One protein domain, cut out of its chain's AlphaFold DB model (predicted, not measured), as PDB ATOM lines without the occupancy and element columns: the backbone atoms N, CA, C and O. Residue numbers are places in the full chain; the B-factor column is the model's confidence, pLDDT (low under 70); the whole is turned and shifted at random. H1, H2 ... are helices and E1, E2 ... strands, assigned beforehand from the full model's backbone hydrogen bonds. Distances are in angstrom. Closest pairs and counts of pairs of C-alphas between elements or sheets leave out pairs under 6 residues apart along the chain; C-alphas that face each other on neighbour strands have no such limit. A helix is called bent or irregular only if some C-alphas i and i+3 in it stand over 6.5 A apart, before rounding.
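Overview. This is residues 14 to 130 of the 132 residues of an uncharacterized protein of Flavonifractor sp. An10 (UniProt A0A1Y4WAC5). A twisted sheet of four strands stands between two groups of helices: H3, which folds back on itself at a kink, covers one face, while on the opposite face H2 stands up from the sheet with the small helices H1 and H4 packed on it. A long link, residues 56 to 69, passes round the edge of the sheet at E2 from H2 to H3. The printed part has 117 residues with four named helices and four named strands, in the order E1 H1 H2 H3 E2 H4 E3 E4; the sheet is all antiparallel in the order E2 E1 E4 E3, and the class is mixed, helices and strands. The whole is compact, with a radius of gyration of the C-alphas of 13.6 A, and spans 41 by 29 by 21 A.

Arrangement. In the sheet, E1, residues 14 to 20, is an inner strand and the antiparallel neighbour of edge strand E2, residues 94 to 101; N 16 and O 98 are within hydrogen-bond range at 2.8 A, as are N 98 and O 16 at 3.0 A. The other neighbour of E1 is E4, residues 123 to 129, antiparallel at 168 degrees between directions, with N 17 and O 126 within hydrogen-bond range at 2.9 A. E4 forms a hairpin with edge strand E3, residues 115 to 119, where N 118 and O 125 are within hydrogen-bond range at 2.8 A. Helices are on both faces, an arrangement in three layers: H3, residues 70 to 89, on one face, and H2, residues 42 to 55, with H4, residues 106 to 111, on the other. H3 has a height over the sheet of 9.9 A, lies over E2, E1 and E4, and runs along the strands, at 8 degrees to E1 on the local plane. Its closest C-alphas to E4 are those of Phe 77 and Lys 128, 6.6 A apart. H2 lies over E2 and stands up from the sheet, its line rising 59 degrees out of the local plane; the closest C-alphas of H2 and E2 are those of Ala 55 and Gly 98, 5.0 A apart. H2 and H4 touch at a steep tilt of 55 degrees, the same way, closest at the C-alphas of Leu 48 and Thr 108, 5.1 A. H1, residues 26 to 32, touches H2, closest at the C-alphas of Ser 26 and Val 49, 5.2 A; their lines are only just about perpendicular, at 72 degrees. H1 only grazes the sheet, with its residues 28 to 32. H1 and H4 are apart, and H3 touches no helix. Every O i to N i+4 pair is within hydrogen-bond range in H1, H2 and H4; in H3 it is 13 of 16.

Along the chain. E1 begins at C-alpha 14, (191.598, 186.871, 162.309), and measures 19.0 A from first to last C-alpha. E2 measures 23.2 A, E4 20.4 A and E3 13.3 A. H2 measures 19.8 A and ends at C-alpha 55, (183.141, 183.375, 168.434). H1 and H4 measure 9.8 A and 8.8 A. H3 is irregular, with C-alphas 76 and 79 lying 9.3 A apart, and has a kink of 149 degrees near residue 77; its first and last C-alphas are 10.1 A apart. E4 ends at C-alpha 129, (194.059, 190.046, 160.335).

Size, cuts and confidence. The two C-alphas farthest apart are those of Gly 38 and Glu 71, at 41.4 A. The first and last printed C-alphas, Thr 14 and Cys 130, are 5.3 A apart. The printed part has no cut. The link from H2 to H3 is long, with 14 residues; that from H1 to H2 is short, and the others are tight. The mean pLDDT of the printed part is 92.1, and residue 130 is under 70.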
ATOM      1  N   THR A  14     192.236 186.198 163.443       91.88
ATOM      2  CA  THR A  14     191.598 186.871 162.309       91.88
ATOM      3  C   THR A  14     190.213 187.319 162.735       91.88
ATOM      4  O   THR A  14     189.361 186.492 163.052       91.88
ATOM      5  N   ASN A  15     189.982 188.630 162.754       94.88
ATOM      6  CA  ASN A  15     188.649 189.186 162.938       94.88
ATOM      7  C   ASN A  15     187.817 188.871 161.700       94.88
ATOM      8  O   ASN A  15     188.305 188.983 160.577       94.88
ATOM      9  N   PHE A  16     186.550 188.530 161.885       95.75
ATOM     10  CA  PHE A  16     185.637 188.317 160.776       95.75
ATOM     11  C   PHE A  16     184.325 189.066 160.972       95.75
ATOM     12  O   PHE A  16     183.861 189.279 162.094       95.75
ATOM     13  N   MET A  17     183.707 189.427 159.852       97.31
ATOM     14  CA  MET A  17     182.321 189.866 159.775       97.31
ATOM     15  C   MET A  17     181.554 188.907 158.875       97.31
ATOM     16  O   MET A  17     181.990 188.631 157.761       97.31
ATOM     17  N   ILE A  18     180.393 188.448 159.336       97.88
ATOM     18  CA  ILE A  18     179.439 187.665 158.551       97.88
ATOM     19  C   ILE A  18     178.171 188.491 158.371       97.88
ATOM     20  O   ILE A  18     177.644 189.046 159.333       97.88
ATOM     21  N   ILE A  19     177.656 188.544 157.146       97.81
ATOM     22  CA  ILE A  19     176.332 189.076 156.834       97.81
ATOM     23  C   ILE A  19     175.538 187.970 156.145       97.81
ATOM     24  O   ILE A  19     175.908 187.521 155.062       97.81
ATOM     25  N   SER A  20     174.429 187.553 156.746       97.38
ATOM     26  CA  SER A  20     173.607 186.449 156.249       97.38
ATOM     27  C   SER A  20     172.149 186.859 156.111       97.38
ATOM     28  O   SER A  20     171.620 187.667 156.878       97.38
ATOM     29  N   LYS A  21     171.483 186.314 155.094       96.06
ATOM     30  CA  LYS A  21     170.042 186.514 154.916       96.06
ATOM     31  C   LYS A  21     169.221 185.777 155.980       96.06
ATOM     32  O   LYS A  21     168.154 186.253 156.349       96.06
ATOM     33  N   GLU A  22     169.713 184.628 156.428       95.75
ATOM     34  CA  GLU A  22     169.104 183.792 157.465       95.75
ATOM     35  C   GLU A  22     169.881 183.925 158.778       95.75
ATOM     36  O   GLU A  22     171.020 184.402 158.785       95.75
ATOM     37  N   GLU A  23     169.266 183.528 159.890       96.25
ATOM     38  CA  GLU A  23     169.944 183.498 161.185       96.25
ATOM     39  C   GLU A  23     171.111 182.503 161.145       96.25
ATOM     40  O   GLU A  23     170.995 181.392 160.619       96.25
ATOM     41  N   LEU A  24     172.262 182.923 161.667       96.19
ATOM     42  CA  LEU A  24     173.476 182.125 161.595       96.19
ATOM     43  C   LEU A  24     173.353 180.866 162.466       96.19
ATOM     44  O   LEU A  24     173.129 180.941 163.672       96.19
ATOM     45  N   SER A  25     173.567 179.712 161.844       95.94
ATOM     46  CA  SER A  25     173.696 178.410 162.499       95.94
ATOM     47  C   SER A  25     174.867 177.643 161.893       95.94
ATOM     48  O   SER A  25     175.282 177.932 160.768       95.94
ATOM     49  N   SER A  26     175.382 176.653 162.619       94.75
ATOM     50  CA  SER A  26     176.488 175.811 162.157       94.75
ATOM     51  C   SER A  26     176.151 175.089 160.852       94.75
ATOM     52  O   SER A  26     176.949 175.112 159.921       94.75
ATOM     53  N   ASP A  27     174.941 174.532 160.734       93.50
ATOM     54  CA  ASP A  27     174.485 173.846 159.517       93.50
ATOM     55  C   ASP A  27     174.404 174.790 158.310       93.50
ATOM     56  O   ASP A  27     174.875 174.450 157.222       93.50
ATOM     57  N   TYR A  28     173.843 175.990 158.503       94.62
ATOM     58  CA  TYR A  28     173.772 177.004 157.450       94.62
ATOM     59  C   TYR A  28     175.172 177.441 157.009       94.62
ATOM     60  O   TYR A  28     175.464 177.502 155.814       94.62
ATOM     61  N   LEU A  29     176.064 177.711 157.965       94.50
ATOM     62  CA  LEU A  29     177.427 178.134 157.669       94.50
ATOM     63  C   LEU A  29     178.221 177.025 156.965       94.50
ATOM     64  O   LEU A  29     178.951 177.306 156.019       94.50
ATOM     65  N   LEU A  30     178.038 175.766 157.366       93.44
ATOM     66  CA  LEU A  30     178.674 174.612 156.733       93.44
ATOM     67  C   LEU A  30     178.323 174.524 155.240       93.44
ATOM     68  O   LEU A  30     179.202 174.286 154.409       93.44
ATOM     69  N   GLU A  31     177.051 174.755 154.899       92.19
ATOM     70  CA  GLU A  31     176.585 174.817 153.513       92.19
ATOM     71  C   GLU A  31     177.194 176.009 152.763       92.19
ATOM     72  O   GLU A  31     177.718 175.828 151.663       92.19
ATOM     73  N   LYS A  32     177.186 177.206 153.367       93.19
ATOM     74  CA  LYS A  32     177.740 178.430 152.758       93.19
ATOM     75  C   LYS A  32     179.246 178.384 152.534       93.19
ATOM     76  O   LYS A  32     179.735 178.976 151.580       93.19
ATOM     77  N   LEU A  33     179.982 177.649 153.361       91.25
ATOM     78  CA  LEU A  33     181.411 177.401 153.155       91.25
ATOM     79  C   LEU A  33     181.680 176.272 152.141       91.25
ATOM     80  O   LEU A  33     182.833 175.973 151.835       91.25
ATOM     81  N   GLY A  34     180.634 175.649 151.589       90.56
ATOM     82  CA  GLY A  34     180.740 174.670 150.508       90.56
ATOM     83  C   GLY A  34     181.206 173.281 150.948       90.56
ATOM     84  O   GLY A  34     181.613 172.472 150.104       90.56
ATOM     85  N   PHE A  35     181.152 172.964 152.246       89.81
ATOM     86  CA  PHE A  35     181.537 171.640 152.727       89.81
ATOM     87  C   PHE A  35     180.533 170.579 152.272       89.81
ATOM     88  O   PHE A  35     179.322 170.675 152.471       89.81
ATOM     89  N   ARG A  36     181.050 169.506 151.668       84.94
ATOM     90  CA  ARG A  36     180.226 168.372 151.242       84.94
ATOM     91  C   ARG A  36     179.979 167.430 152.414       84.94
ATOM     92  O   ARG A  36     180.928 166.967 153.054       84.94
ATOM     93  N   LYS A  37     178.710 167.071 152.625       77.75
ATOM     94  CA  LYS A  37     178.320 166.014 153.568       77.75
ATOM     95  C   LYS A  37     179.054 164.711 153.222       77.75
ATOM     96  O   LYS A  37     179.093 164.314 152.059       77.75
ATOM     97  N   GLY A  38     179.642 164.063 154.227       81.38
ATOM     98  CA  GLY A  38     180.383 162.807 154.062       81.38
ATOM     99  C   GLY A  38     181.815 162.961 153.535       81.38
ATOM    100  O   GLY A  38     182.450 161.959 153.220       81.38
ATOM    101  N   SER A  39     182.345 164.186 153.436       85.56
ATOM    102  CA  SER A  39     183.770 164.389 153.155       85.56
ATOM    103  C   SER A  39     184.646 163.861 154.296       85.56
ATOM    104  O   SER A  39     184.222 163.828 155.456       85.56
ATOM    105  N   SER A  40     185.897 163.508 153.995       89.38
ATOM    106  CA  SER A  40     186.869 163.048 155.000       89.38
ATOM    107  C   SER A  40     187.194 164.096 156.070       89.38
ATOM    108  O   SER A  40     187.718 163.742 157.119       89.38
ATOM    109  N   ILE A  41     186.869 165.368 155.819       88.69
ATOM    110  CA  ILE A  41     187.106 166.491 156.734       88.69
ATOM    111  C   ILE A  41     185.837 166.942 157.465       88.69
ATOM    112  O   ILE A  41     185.859 167.973 158.124       88.69
ATOM    113  N   SER A  42     184.728 166.196 157.365       90.12
ATOM    114  CA  SER A  42     183.429 166.643 157.896       90.12
ATOM    115  C   SER A  42     183.490 167.010 159.381       90.12
ATOM    116  O   SER A  42     182.926 168.022 159.768       90.12
ATOM    117  N   ALA A  43     184.206 166.237 160.206       90.38
ATOM    118  CA  ALA A  43     184.343 166.527 161.635       90.38
ATOM    119  C   ALA A  43     185.051 167.868 161.904       90.38
ATOM    120  O   ALA A  43     184.567 168.662 162.702       90.38
ATOM    121  N   ALA A  44     186.146 168.150 161.193       91.50
ATOM    122  CA  ALA A  44     186.857 169.423 161.310       91.50
ATOM    123  C   ALA A  44     186.052 170.588 160.726       91.50
ATOM    124  O   ALA A  44     186.071 171.684 161.268       91.50
ATOM    125  N   ALA A  45     185.293 170.345 159.654       92.56
ATOM    126  CA  ALA A  45     184.381 171.334 159.093       92.56
ATOM    127  C   ALA A  45     183.286 171.726 160.093       92.56
ATOM    128  O   ALA A  45     183.012 172.913 160.238       92.56
ATOM    129  N   PHE A  46     182.710 170.756 160.813       92.56
ATOM    130  CA  PHE A  46     181.774 171.028 161.907       92.56
ATOM    131  C   PHE A  46     182.437 171.804 163.050       92.56
ATOM    132  O   PHE A  46     181.874 172.799 163.491       92.56
ATOM    133  N   SER A  47     183.650 171.414 163.460       92.94
ATOM    134  CA  SER A  47     184.413 172.158 164.473       92.94
ATOM    135  C   SER A  47     184.624 173.616 164.061       92.94
ATOM    136  O   SER A  47     184.283 174.511 164.820       92.94
ATOM    137  N   LEU A  48     185.078 173.862 162.825       93.44
ATOM    138  CA  LEU A  48     185.284 175.211 162.290       93.44
ATOM    139  C   LEU A  48     184.017 176.067 162.387       93.44
ATOM    140  O   LEU A  48     184.075 177.223 162.803       93.44
ATOM    141  N   VAL A  49     182.872 175.542 161.943       94.94
ATOM    142  CA  VAL A  49     181.639 176.339 161.935       94.94
ATOM    143  C   VAL A  49     181.101 176.568 163.343       94.94
ATOM    144  O   VAL A  49     180.609 177.660 163.615       94.94
ATOM    145  N   ASP A  50     181.250 175.595 164.246       93.94
ATOM    146  CA  ASP A  50     180.894 175.747 165.658       93.94
ATOM    147  C   ASP A  50     181.785 176.787 166.350       93.94
ATOM    148  O   ASP A  50     181.272 177.623 167.103       93.94
ATOM    149  N   ASP A  51     183.086 176.794 166.046       93.44
ATOM    150  CA  ASP A  51     184.047 177.789 166.527       93.44
ATOM    151  C   ASP A  51     183.653 179.189 166.041       93.44
ATOM    152  O   ASP A  51     183.517 180.112 166.846       93.44
ATOM    153  N   ILE A  52     183.375 179.351 164.740       95.19
ATOM    154  CA  ILE A  52     182.951 180.633 164.153       95.19
ATOM    155  C   ILE A  52     181.649 181.125 164.795       95.19
ATOM    156  O   ILE A  52     181.570 182.279 165.220       95.19
ATOM    157  N   VAL A  53     180.623 180.274 164.889       95.94
ATOM    158  CA  VAL A  53     179.329 180.640 165.488       95.94
ATOM    159  C   VAL A  53     179.508 181.021 166.956       95.94
ATOM    160  O   VAL A  53     178.949 182.022 167.407       95.94
ATOM    161  N   SER A  54     180.319 180.275 167.704       94.06
ATOM    162  CA  SER A  54     180.610 180.566 169.110       94.06
ATOM    163  C   SER A  54     181.369 181.880 169.278       94.06
ATOM    164  O   SER A  54     181.008 182.684 170.140       94.06
ATOM    165  N   ALA A  55     182.345 182.154 168.412       93.88
ATOM    166  CA  ALA A  55     183.141 183.375 168.434       93.88
ATOM    167  C   ALA A  55     182.313 184.646 168.194       93.88
ATOM    168  O   ALA A  55     182.694 185.719 168.667       93.88
ATOM    169  N   THR A  56     181.140 184.547 167.551       94.69
ATOM    170  CA  THR A  56     180.219 185.693 167.420       94.69
ATOM    171  C   THR A  56     179.731 186.237 168.765       94.69
ATOM    172  O   THR A  56     179.355 187.403 168.865       94.69
ATOM    173  N   LYS A  57     179.766 185.412 169.819       91.88
ATOM    174  CA  LYS A  57     179.387 185.800 171.185       91.88
ATOM    175  C   LYS A  57     180.511 186.536 171.913       91.88
ATOM    176  O   LYS A  57     180.244 187.247 172.876       91.88
ATOM    177  N   SER A  58     181.754 186.345 171.475       88.69
ATOM    178  CA  SER A  58     182.947 186.959 172.067       88.69
ATOM    179  C   SER A  58     183.349 188.262 171.374       88.69
ATOM    180  O   SER A  58     184.093 189.044 171.955       88.69
ATOM    181  N   GLY A  59     182.850 188.507 170.158       91.81
ATOM    182  CA  GLY A  59     183.162 189.700 169.380       91.81
ATOM    183  C   GLY A  59     184.566 189.679 168.769       91.81
ATOM    184  O   GLY A  59     185.240 188.648 168.708       91.81
ATOM    185  N   VAL A  60     184.997 190.831 168.263       93.56
ATOM    186  CA  VAL A  60     186.307 191.028 167.621       93.56
ATOM    187  C   VAL A  60     187.419 191.254 168.650       93.56
ATOM    188  O   VAL A  60     187.168 191.725 169.757       93.56
ATOM    189  N   ARG A  61     188.671 190.977 168.280       90.62
ATOM    190  CA  ARG A  61     189.847 191.332 169.088       90.62
ATOM    191  C   ARG A  61     190.328 192.745 168.802       90.62
ATOM    192  O   ARG A  61     190.248 193.201 167.666       90.62
ATOM    193  N   TRP A  62     190.902 193.379 169.827       89.50
ATOM    194  CA  TRP A  62     191.570 194.695 169.782       89.50
ATOM    195  C   TRP A  62     190.655 195.900 169.533       89.50
ATOM    196  O   TRP A  62     191.127 197.032 169.439       89.50
ATOM    197  N   PHE A  63     189.344 195.671 169.486       89.19
ATOM    198  CA  PHE A  63     188.336 196.713 169.377       89.19
ATOM    199  C   PHE A  63     187.252 196.475 170.424       89.19
ATOM    200  O   PHE A  63     186.770 195.358 170.582       89.19
ATOM    201  N   GLU A  64     186.841 197.538 171.105       87.00
ATOM    202  CA  GLU A  64     185.649 197.527 171.950       87.00
ATOM    203  C   GLU A  64     184.443 197.873 171.073       87.00
ATOM    204  O   GLU A  64     184.364 198.966 170.509       87.00
ATOM    205  N   VAL A  65     183.540 196.906 170.893       90.00
ATOM    206  CA  VAL A  65     182.359 197.039 170.032       90.00
ATOM    207  C   VAL A  65     181.114 196.684 170.833       90.00
ATOM    208  O   VAL A  65     180.708 195.527 170.886       90.00
ATOM    209  N   ASP A  66     180.478 197.698 171.416       85.44
ATOM    210  CA  ASP A  66     179.215 197.521 172.148       85.44
ATOM    211  C   ASP A  66     178.045 197.220 171.203       85.44
ATOM    212  O   ASP A  66     177.100 196.510 171.546       85.44
ATOM    213  N   GLN A  67     178.093 197.800 169.998       91.19
ATOM    214  CA  GLN A  67     177.082 197.642 168.960       91.19
ATOM    215  C   GLN A  67     177.721 197.611 167.573       91.19
ATOM    216  O   GLN A  67     178.634 198.383 167.257       91.19
ATOM    217  N   ILE A  68     177.188 196.745 166.712       94.81
ATOM    218  CA  ILE A  68     177.567 196.672 165.301       94.81
ATOM    219  C   ILE A  68     176.957 197.877 164.573       94.81
ATOM    220  O   ILE A  68     175.746 197.945 164.362       94.81
ATOM    221  N   ASN A  69     177.800 198.832 164.181       96.06
ATOM    222  CA  ASN A  69     177.418 200.026 163.430       96.06
ATOM    223  C   ASN A  69     178.419 200.309 162.301       96.06
ATOM    224  O   ASN A  69     179.461 199.661 162.186       96.06
ATOM    225  N   TYR A  70     178.081 201.267 161.438       96.69
ATOM    226  CA  TYR A  70     178.862 201.558 160.239       96.69
ATOM    227  C   TYR A  70     180.289 202.007 160.575       96.69
ATOM    228  O   TYR A  70     181.234 201.581 159.918       96.69
ATOM    229  N   GLU A  71     180.449 202.834 161.604       95.88
ATOM    230  CA  GLU A  71     181.725 203.394 162.040       95.88
ATOM    231  C   GLU A  71     182.675 202.302 162.546       95.88
ATOM    232  O   GLU A  71     183.847 202.274 162.165       95.88
ATOM    233  N   ASN A  72     182.159 201.360 163.340       95.06
ATOM    234  CA  ASN A  72     182.918 200.218 163.841       95.06
ATOM    235  C   ASN A  72     183.331 199.288 162.694       95.06
ATOM    236  O   ASN A  72     184.502 198.927 162.595       95.06
ATOM    237  N   ILE A  73     182.415 198.962 161.773       96.50
ATOM    238  CA  ILE A  73     182.758 198.133 160.606       96.50
ATOM    239  C   ILE A  73     183.784 198.831 159.710       96.50
ATOM    240  O   ILE A  73     184.735 198.193 159.269       96.50
ATOM    241  N   LEU A  74     183.645 200.139 159.478       95.69
ATOM    242  CA  LEU A  74     184.607 200.920 158.699       95.69
ATOM    243  C   LEU A  74     186.006 200.873 159.316       95.69
ATOM    244  O   LEU A  74     186.983 200.726 158.586       95.69
ATOM    245  N   LYS A  75     186.096 200.990 160.644       93.75
ATOM    246  CA  LYS A  75     187.365 200.958 161.375       93.75
ATOM    247  C   LYS A  75     188.048 199.589 161.298       93.75
ATOM    248  O   LYS A  75     189.265 199.544 161.176       93.75
ATOM    249  N   ILE A  76     187.278 198.504 161.391       93.81
ATOM    250  CA  ILE A  76     187.813 197.138 161.529       93.81
ATOM    251  C   ILE A  76     188.024 196.468 160.165       93.81
ATOM    252  O   ILE A  76     189.060 195.861 159.924       93.81
ATOM    253  N   PHE A  77     187.044 196.581 159.269       94.06
ATOM    254  CA  PHE A  77     186.986 195.843 158.000       94.06
ATOM    255  C   PHE A  77     187.165 196.741 156.769       94.06
ATOM    256  O   PHE A  77     187.266 196.259 155.641       94.06
ATOM    257  N   GLY A  78     187.227 198.060 156.961       94.38
ATOM    258  CA  GLY A  78     187.433 199.023 155.887       94.38
ATOM    259  C   GLY A  78     186.158 199.409 155.133       94.38
ATOM    260  O   GLY A  78     185.037 198.981 155.422       94.38
ATOM    261  N   LYS A  79     186.335 200.297 154.149       96.00
ATOM    262  CA  LYS A  79     185.233 201.011 153.484       96.00
ATOM    263  C   LYS A  79     184.302 200.103 152.687       96.00
ATOM    264  O   LYS A  79     183.091 200.298 152.726       96.00
ATOM    265  N   GLU A  80     184.852 199.136 151.960       94.81
ATOM    266  CA  GLU A  80     184.054 198.239 151.115       94.81
ATOM    267  C   GLU A  80     183.085 197.405 151.960       94.81
ATOM    268  O   GLU A  80     181.879 197.390 151.693       94.81
ATOM    269  N   SER A  81     183.588 196.821 153.048       96.25
ATOM    270  CA  SER A  81     182.801 196.056 154.015       96.25
ATOM    271  C   SER A  81     181.774 196.918 154.749       96.25
ATOM    272  O   SER A  81     180.632 196.490 154.917       96.25
ATOM    273  N   ALA A  82     182.109 198.162 155.101       97.44
ATOM    274  CA  ALA A  82     181.162 199.084 155.731       97.44
ATOM    275  C   ALA A  82     179.989 199.461 154.808       97.44
ATOM    276  O   ALA A  82     178.829 199.483 155.232       97.44
ATOM    277  N   GLU A  83     180.256 199.715 153.525       97.62
ATOM    278  CA  GLU A  83     179.201 199.994 152.543       97.62
ATOM    279  C   GLU A  83     178.341 198.752 152.261       97.62
ATOM    280  O   GLU A  83     177.112 198.851 152.136       97.62
ATOM    281  N   LYS A  84     178.959 197.563 152.222       96.69
ATOM    282  CA  LYS A  84     178.244 196.286 152.104       96.69
ATOM    283  C   LYS A  84     177.309 196.067 153.295       96.69
ATOM    284  O   LYS A  84     176.119 195.830 153.078       96.69
ATOM    285  N   PHE A  85     177.816 196.233 154.517       97.62
ATOM    286  CA  PHE A  85     177.048 196.196 155.762       97.62
ATOM    287  C   PHE A  85     175.835 197.125 155.681       97.62
ATOM    288  O   PHE A  85     174.696 196.665 155.697       97.62
ATOM    289  N   LYS A  86     176.056 198.419 155.425       97.50
ATOM    290  CA  LYS A  86     174.984 199.421 155.310       97.50
ATOM    291  C   LYS A  86     173.903 199.033 154.301       97.50
ATOM    292  O   LYS A  86     172.714 199.245 154.546       97.50
ATOM    293  N   LYS A  87     174.295 198.490 153.145       97.19
ATOM    294  CA  LYS A  87     173.362 198.062 152.093       97.19
ATOM    295  C   LYS A  87     172.540 196.844 152.511       97.19
ATOM    296  O   LYS A  87     171.353 196.796 152.191       97.19
ATOM    297  N   MET A  88     173.154 195.862 153.164       96.56
ATOM    298  CA  MET A  88     172.500 194.603 153.522       96.56
ATOM    299  C   MET A  88     171.665 194.722 154.801       96.56
ATOM    300  O   MET A  88     170.541 194.227 154.823       96.56
ATOM    301  N   SER A  89     172.115 195.476 155.807       94.38
ATOM    302  CA  SER A  89     171.320 195.746 157.014       94.38
ATOM    303  C   SER A  89     170.012 196.468 156.679       94.38
ATOM    304  O   SER A  89     168.960 196.121 157.205       94.38
ATOM    305  N   LYS A  90     170.021 197.395 155.704       95.69
ATOM    306  CA  LYS A  90     168.789 198.025 155.179       95.69
ATOM    307  C   LYS A  90     167.800 197.034 154.560       95.69
ATOM    308  O   LYS A  90     166.618 197.345 154.454       95.69
ATOM    309  N   LYS A  91     168.277 195.872 154.110       96.25
ATOM    310  CA  LYS A  91     167.453 194.791 153.557       96.25
ATOM    311  C   LYS A  91     167.016 193.774 154.617       96.25
ATOM    312  O   LYS A  91     166.392 192.787 154.247       96.25
ATOM    313  N   GLY A  92     167.353 193.995 155.890       96.50
ATOM    314  CA  GLY A  92     167.008 193.101 156.995       96.50
ATOM    315  C   GLY A  92     167.923 191.885 157.139       96.50
ATOM    316  O   GLY A  92     167.497 190.893 157.712       96.50
ATOM    317  N   TYR A  93     169.146 191.932 156.601       97.81
ATOM    318  CA  TYR A  93     170.119 190.853 156.789       97.81
ATOM    319  C   TYR A  93     170.684 190.896 158.210       97.81
ATOM    320  O   TYR A  93     170.855 191.972 158.789       97.81
ATOM    321  N   HIS A  94     171.027 189.724 158.732       97.75
ATOM    322  CA  HIS A  94     171.694 189.560 160.013       97.75
ATOM    323  C   HIS A  94     173.187 189.843 159.857       97.75
ATOM    324  O   HIS A  94     173.776 189.563 158.813       97.75
ATOM    325  N   THR A  95     173.809 190.444 160.868       97.62
ATOM    326  CA  THR A  95     175.250 190.720 160.870       97.62
ATOM    327  C   THR A  95     175.857 190.237 162.171       97.62
ATOM    328  O   THR A  95     175.320 190.506 163.243       97.62
ATOM    329  N   TYR A  96     176.990 189.557 162.055       97.44
ATOM    330  CA  TYR A  96     177.749 188.995 163.156       97.44
ATOM    331  C   TYR A  96     179.207 189.398 162.996       97.44
ATOM    332  O   TYR A  96     179.707 189.505 161.876       97.44
ATOM    333  N   ILE A  97     179.888 189.606 164.114       97.19
ATOM    334  CA  ILE A  97     181.328 189.846 164.139       97.19
ATOM    335  C   ILE A  97     181.959 188.936 165.182       97.19
ATOM    336  O   ILE A  97     181.346 188.653 166.208       97.19
ATOM    337  N   GLY A  98     183.172 188.480 164.918       95.62
ATOM    338  CA  GLY A  98     183.892 187.570 165.794       95.62
ATOM    339  C   GLY A  98     185.361 187.506 165.416       95.62
ATOM    340  O   GLY A  98     185.843 188.326 164.630       95.62
ATOM    341  N   HIS A  99     186.070 186.525 165.955       94.44
ATOM    342  CA  HIS A  99     187.444 186.247 165.564       94.44
ATOM    343  C   HIS A  99     187.759 184.753 165.637       94.44
ATOM    344  O   HIS A  99     187.170 184.040 166.442       94.44
ATOM    345  N   THR A 100     188.709 184.294 164.828       92.62
ATOM    346  CA  THR A 100     189.307 182.954 164.937       92.62
ATOM    347  C   THR A 100     190.669 183.022 165.634       92.62
ATOM    348  O   THR A 100     191.281 184.097 165.692       92.62
ATOM    349  N   ASN A 101     191.146 181.894 166.170       88.00
ATOM    350  CA  ASN A 101     192.482 181.744 166.745       88.00
ATOM    351  C   ASN A 101     193.251 180.621 166.022       88.00
ATOM    352  O   ASN A 101     192.671 179.656 165.529       88.00
ATOM    353  N   SER A 102     194.574 180.750 165.936       84.88
ATOM    354  CA  SER A 102     195.457 179.711 165.390       84.88
ATOM    355  C   SER A 102     195.795 178.594 166.380       84.88
ATOM    356  O   SER A 102     196.520 177.671 166.026       84.88
ATOM    357  N   ASP A 103     195.341 178.707 167.628       84.38
ATOM    358  CA  ASP A 103     195.466 177.640 168.630       84.38
ATOM    359  C   ASP A 103     194.301 176.629 168.561       84.38
ATOM    360  O   ASP A 103     194.314 175.626 169.278       84.38
ATOM    361  N   ASP A 104     193.297 176.895 167.716       85.50
ATOM    362  CA  ASP A 104     192.122 176.042 167.510       85.50
ATOM    363  C   ASP A 104     192.431 174.877 166.538       85.50
ATOM    364  O   ASP A 104     193.568 174.697 166.087       85.50
ATOM    365  N   ASP A 105     191.422 174.066 166.187       86.94
ATOM    366  CA  ASP A 105     191.595 172.924 165.275       86.94
ATOM    367  C   ASP A 105     192.259 173.329 163.945       86.94
ATOM    368  O   ASP A 105     192.188 174.479 163.502       86.94
ATOM    369  N   TYR A 106     192.921 172.375 163.281       86.62
ATOM    370  CA  TYR A 106     193.756 172.646 162.108       86.62
ATOM    371  C   TYR A 106     193.019 173.408 160.997       86.62
ATOM    372  O   TYR A 106     193.641 174.193 160.279       86.62
ATOM    373  N   LEU A 107     191.710 173.194 160.842       87.12
ATOM    374  CA  LEU A 107     190.920 173.883 159.827       87.12
ATOM    375  C   LEU A 107     190.563 175.320 160.240       87.12
ATOM    376  O   LEU A 107     190.622 176.221 159.403       87.12
ATOM    377  N   THR A 108     190.268 175.555 161.520       86.44
ATOM    378  CA  THR A 108     190.122 176.904 162.096       86.44
ATOM    379  C   THR A 108     191.431 177.672 161.978       86.44
ATOM    380  O   THR A 108     191.456 178.781 161.449       86.44
ATOM    381  N   SER A 109     192.545 177.030 162.321       85.44
ATOM    382  CA  SER A 109     193.892 177.565 162.136       85.44
ATOM    383  C   SER A 109     194.206 177.914 160.678       85.44
ATOM    384  O   SER A 109     194.813 178.948 160.414       85.44
ATOM    385  N   PHE A 110     193.762 177.095 159.719       84.75
ATOM    386  CA  PHE A 110     193.911 177.381 158.289       84.75
ATOM    387  C   PHE A 110     193.124 178.627 157.852       84.75
ATOM    388  O   PHE A 110     193.617 179.415 157.046       84.75
ATOM    389  N   MET A 111     191.917 178.820 158.392       83.62
ATOM    390  CA  MET A 111     191.080 179.994 158.113       83.62
ATOM    391  C   MET A 111     191.523 181.249 158.882       83.62
ATOM    392  O   MET A 111     191.137 182.362 158.515       83.62
ATOM    393  N   THR A 112     192.378 181.099 159.896       86.19
ATOM    394  CA  THR A 112     193.056 182.199 160.593       86.19
ATOM    395  C   THR A 112     194.207 182.739 159.736       86.19
ATOM    396  O   THR A 112     195.391 182.518 159.990       86.19
ATOM    397  N   THR A 113     193.845 183.436 158.662       82.94
ATOM    398  CA  THR A 113     194.772 184.037 157.695       82.94
ATOM    399  C   THR A 113     194.674 185.563 157.680       82.94
ATOM    400  O   THR A 113     193.787 186.154 158.299       82.94
ATOM    401  N   ASP A 114     195.585 186.214 156.960       82.81
ATOM    402  CA  ASP A 114     195.663 187.667 156.892       82.81
ATOM    403  C   ASP A 114     194.409 188.321 156.321       82.81
ATOM    404  O   ASP A 114     193.948 189.344 156.828       82.81
ATOM    405  N   SER A 115     193.846 187.755 155.253       85.12
ATOM    406  CA  SER A 115     192.523 188.165 154.805       85.12
ATOM    407  C   SER A 115     191.875 187.171 153.856       85.12
ATOM    408  O   SER A 115     192.552 186.488 153.090       85.12
ATOM    409  N   PHE A 116     190.546 187.146 153.867       88.00
ATOM    410  CA  PHE A 116     189.745 186.451 152.868       88.00
ATOM    411  C   PHE A 116     188.379 187.119 152.727       88.00
ATOM    412  O   PHE A 116     187.884 187.736 153.665       88.00
ATOM    413  N   VAL A 117     187.755 186.969 151.559       92.62
ATOM    414  CA  VAL A 117     186.384 187.426 151.319       92.62
ATOM    415  C   VAL A 117     185.605 186.322 150.618       92.62
ATOM    416  O   VAL A 117     186.057 185.778 149.612       92.62
ATOM    417  N   ILE A 118     184.420 186.026 151.137       92.69
ATOM    418  CA  ILE A 118     183.393 185.210 150.494       92.69
ATOM    419  C   ILE A 118     182.226 186.153 150.208       92.69
ATOM    420  O   ILE A 118     181.645 186.713 151.134       92.69
ATOM    421  N   ASP A 119     181.899 186.362 148.934       92.94
ATOM    422  CA  ASP A 119     180.807 187.248 148.520       92.94
ATOM    423  C   ASP A 119     179.814 186.489 147.639       92.94
ATOM    424  O   ASP A 119     179.969 186.389 146.420       92.94
ATOM    425  N   GLU A 120     178.787 185.945 148.281       91.56
ATOM    426  CA  GLU A 120     177.661 185.297 147.629       91.56
ATOM    427  C   GLU A 120     176.406 186.181 147.671       91.56
ATOM    428  O   GLU A 120     176.328 187.237 148.304       91.56
ATOM    429  N   LYS A 121     175.362 185.754 146.956       89.25
ATOM    430  CA  LYS A 121     174.129 186.536 146.801       89.25
ATOM    431  C   LYS A 121     173.428 186.821 148.136       89.25
ATOM    432  O   LYS A 121     172.827 187.885 148.288       89.25
ATOM    433  N   ASP A 122     173.438 185.856 149.045       93.44
ATOM    434  CA  ASP A 122     172.703 185.851 150.313       93.44
ATOM    435  C   ASP A 122     173.604 185.633 151.541       93.44
ATOM    436  O   ASP A 122     173.101 185.585 152.666       93.44
ATOM    437  N   PHE A 123     174.917 185.550 151.325       95.62
ATOM    438  CA  PHE A 123     175.929 185.352 152.350       95.62
ATOM    439  C   PHE A 123     177.186 186.152 152.005       95.62
ATOM    440  O   PHE A 123     177.649 186.141 150.869       95.62
ATOM    441  N   TYR A 124     177.734 186.849 152.990       96.38
ATOM    442  CA  TYR A 124     178.993 187.571 152.877       96.38
ATOM    443  C   TYR A 124     179.837 187.295 154.112       96.38
ATOM    444  O   TYR A 124     179.325 187.378 155.227       96.38
ATOM    445  N   MET A 125     181.121 187.021 153.920       95.75
ATOM    446  CA  MET A 125     182.089 186.888 155.001       95.75
ATOM    447  C   MET A 125     183.377 187.613 154.627       95.75
ATOM    448  O   MET A 125     183.910 187.392 153.544       95.75
ATOM    449  N   ASP A 126     183.876 188.461 155.518       94.44
ATOM    450  CA  ASP A 126     185.161 189.151 155.367       94.44
ATOM    451  C   ASP A 126     186.017 188.875 156.596       94.44
ATOM    452  O   ASP A 126     185.625 189.232 157.708       94.44
ATOM    453  N   GLY A 127     187.151 188.215 156.386       92.19
ATOM    454  CA  GLY A 127     188.182 187.987 157.385       92.19
ATOM    455  C   GLY A 127     189.328 188.973 157.189       92.19
ATOM    456  O   GLY A 127     189.851 189.105 156.082       92.19
ATOM    457  N   LYS A 128     189.744 189.640 158.266       89.56
ATOM    458  CA  LYS A 128     190.879 190.566 158.311       89.56
ATOM    459  C   LYS A 128     191.764 190.249 159.508       89.56
ATOM    460  O   LYS A 128     191.266 190.032 160.614       89.56
ATOM    461  N   ASN A 129     193.074 190.241 159.286       80.44
ATOM    462  CA  ASN A 129     194.059 190.046 160.335       80.44
ATOM    463  C   ASN A 129     193.814 191.028 161.489       80.44
ATOM    464  O   ASN A 129     193.509 192.202 161.290       80.44
ATOM    465  N   CYS A 130     194.000 190.529 162.701       67.94
ATOM    466  CA  CYS A 130     194.070 191.302 163.925       67.94
ATOM    467  C   CYS A 130     195.375 192.118 164.096       67.94
ATOM    468  O   CYS A 130     195.452 192.930 165.016       67.94
TER     469      CYS A 130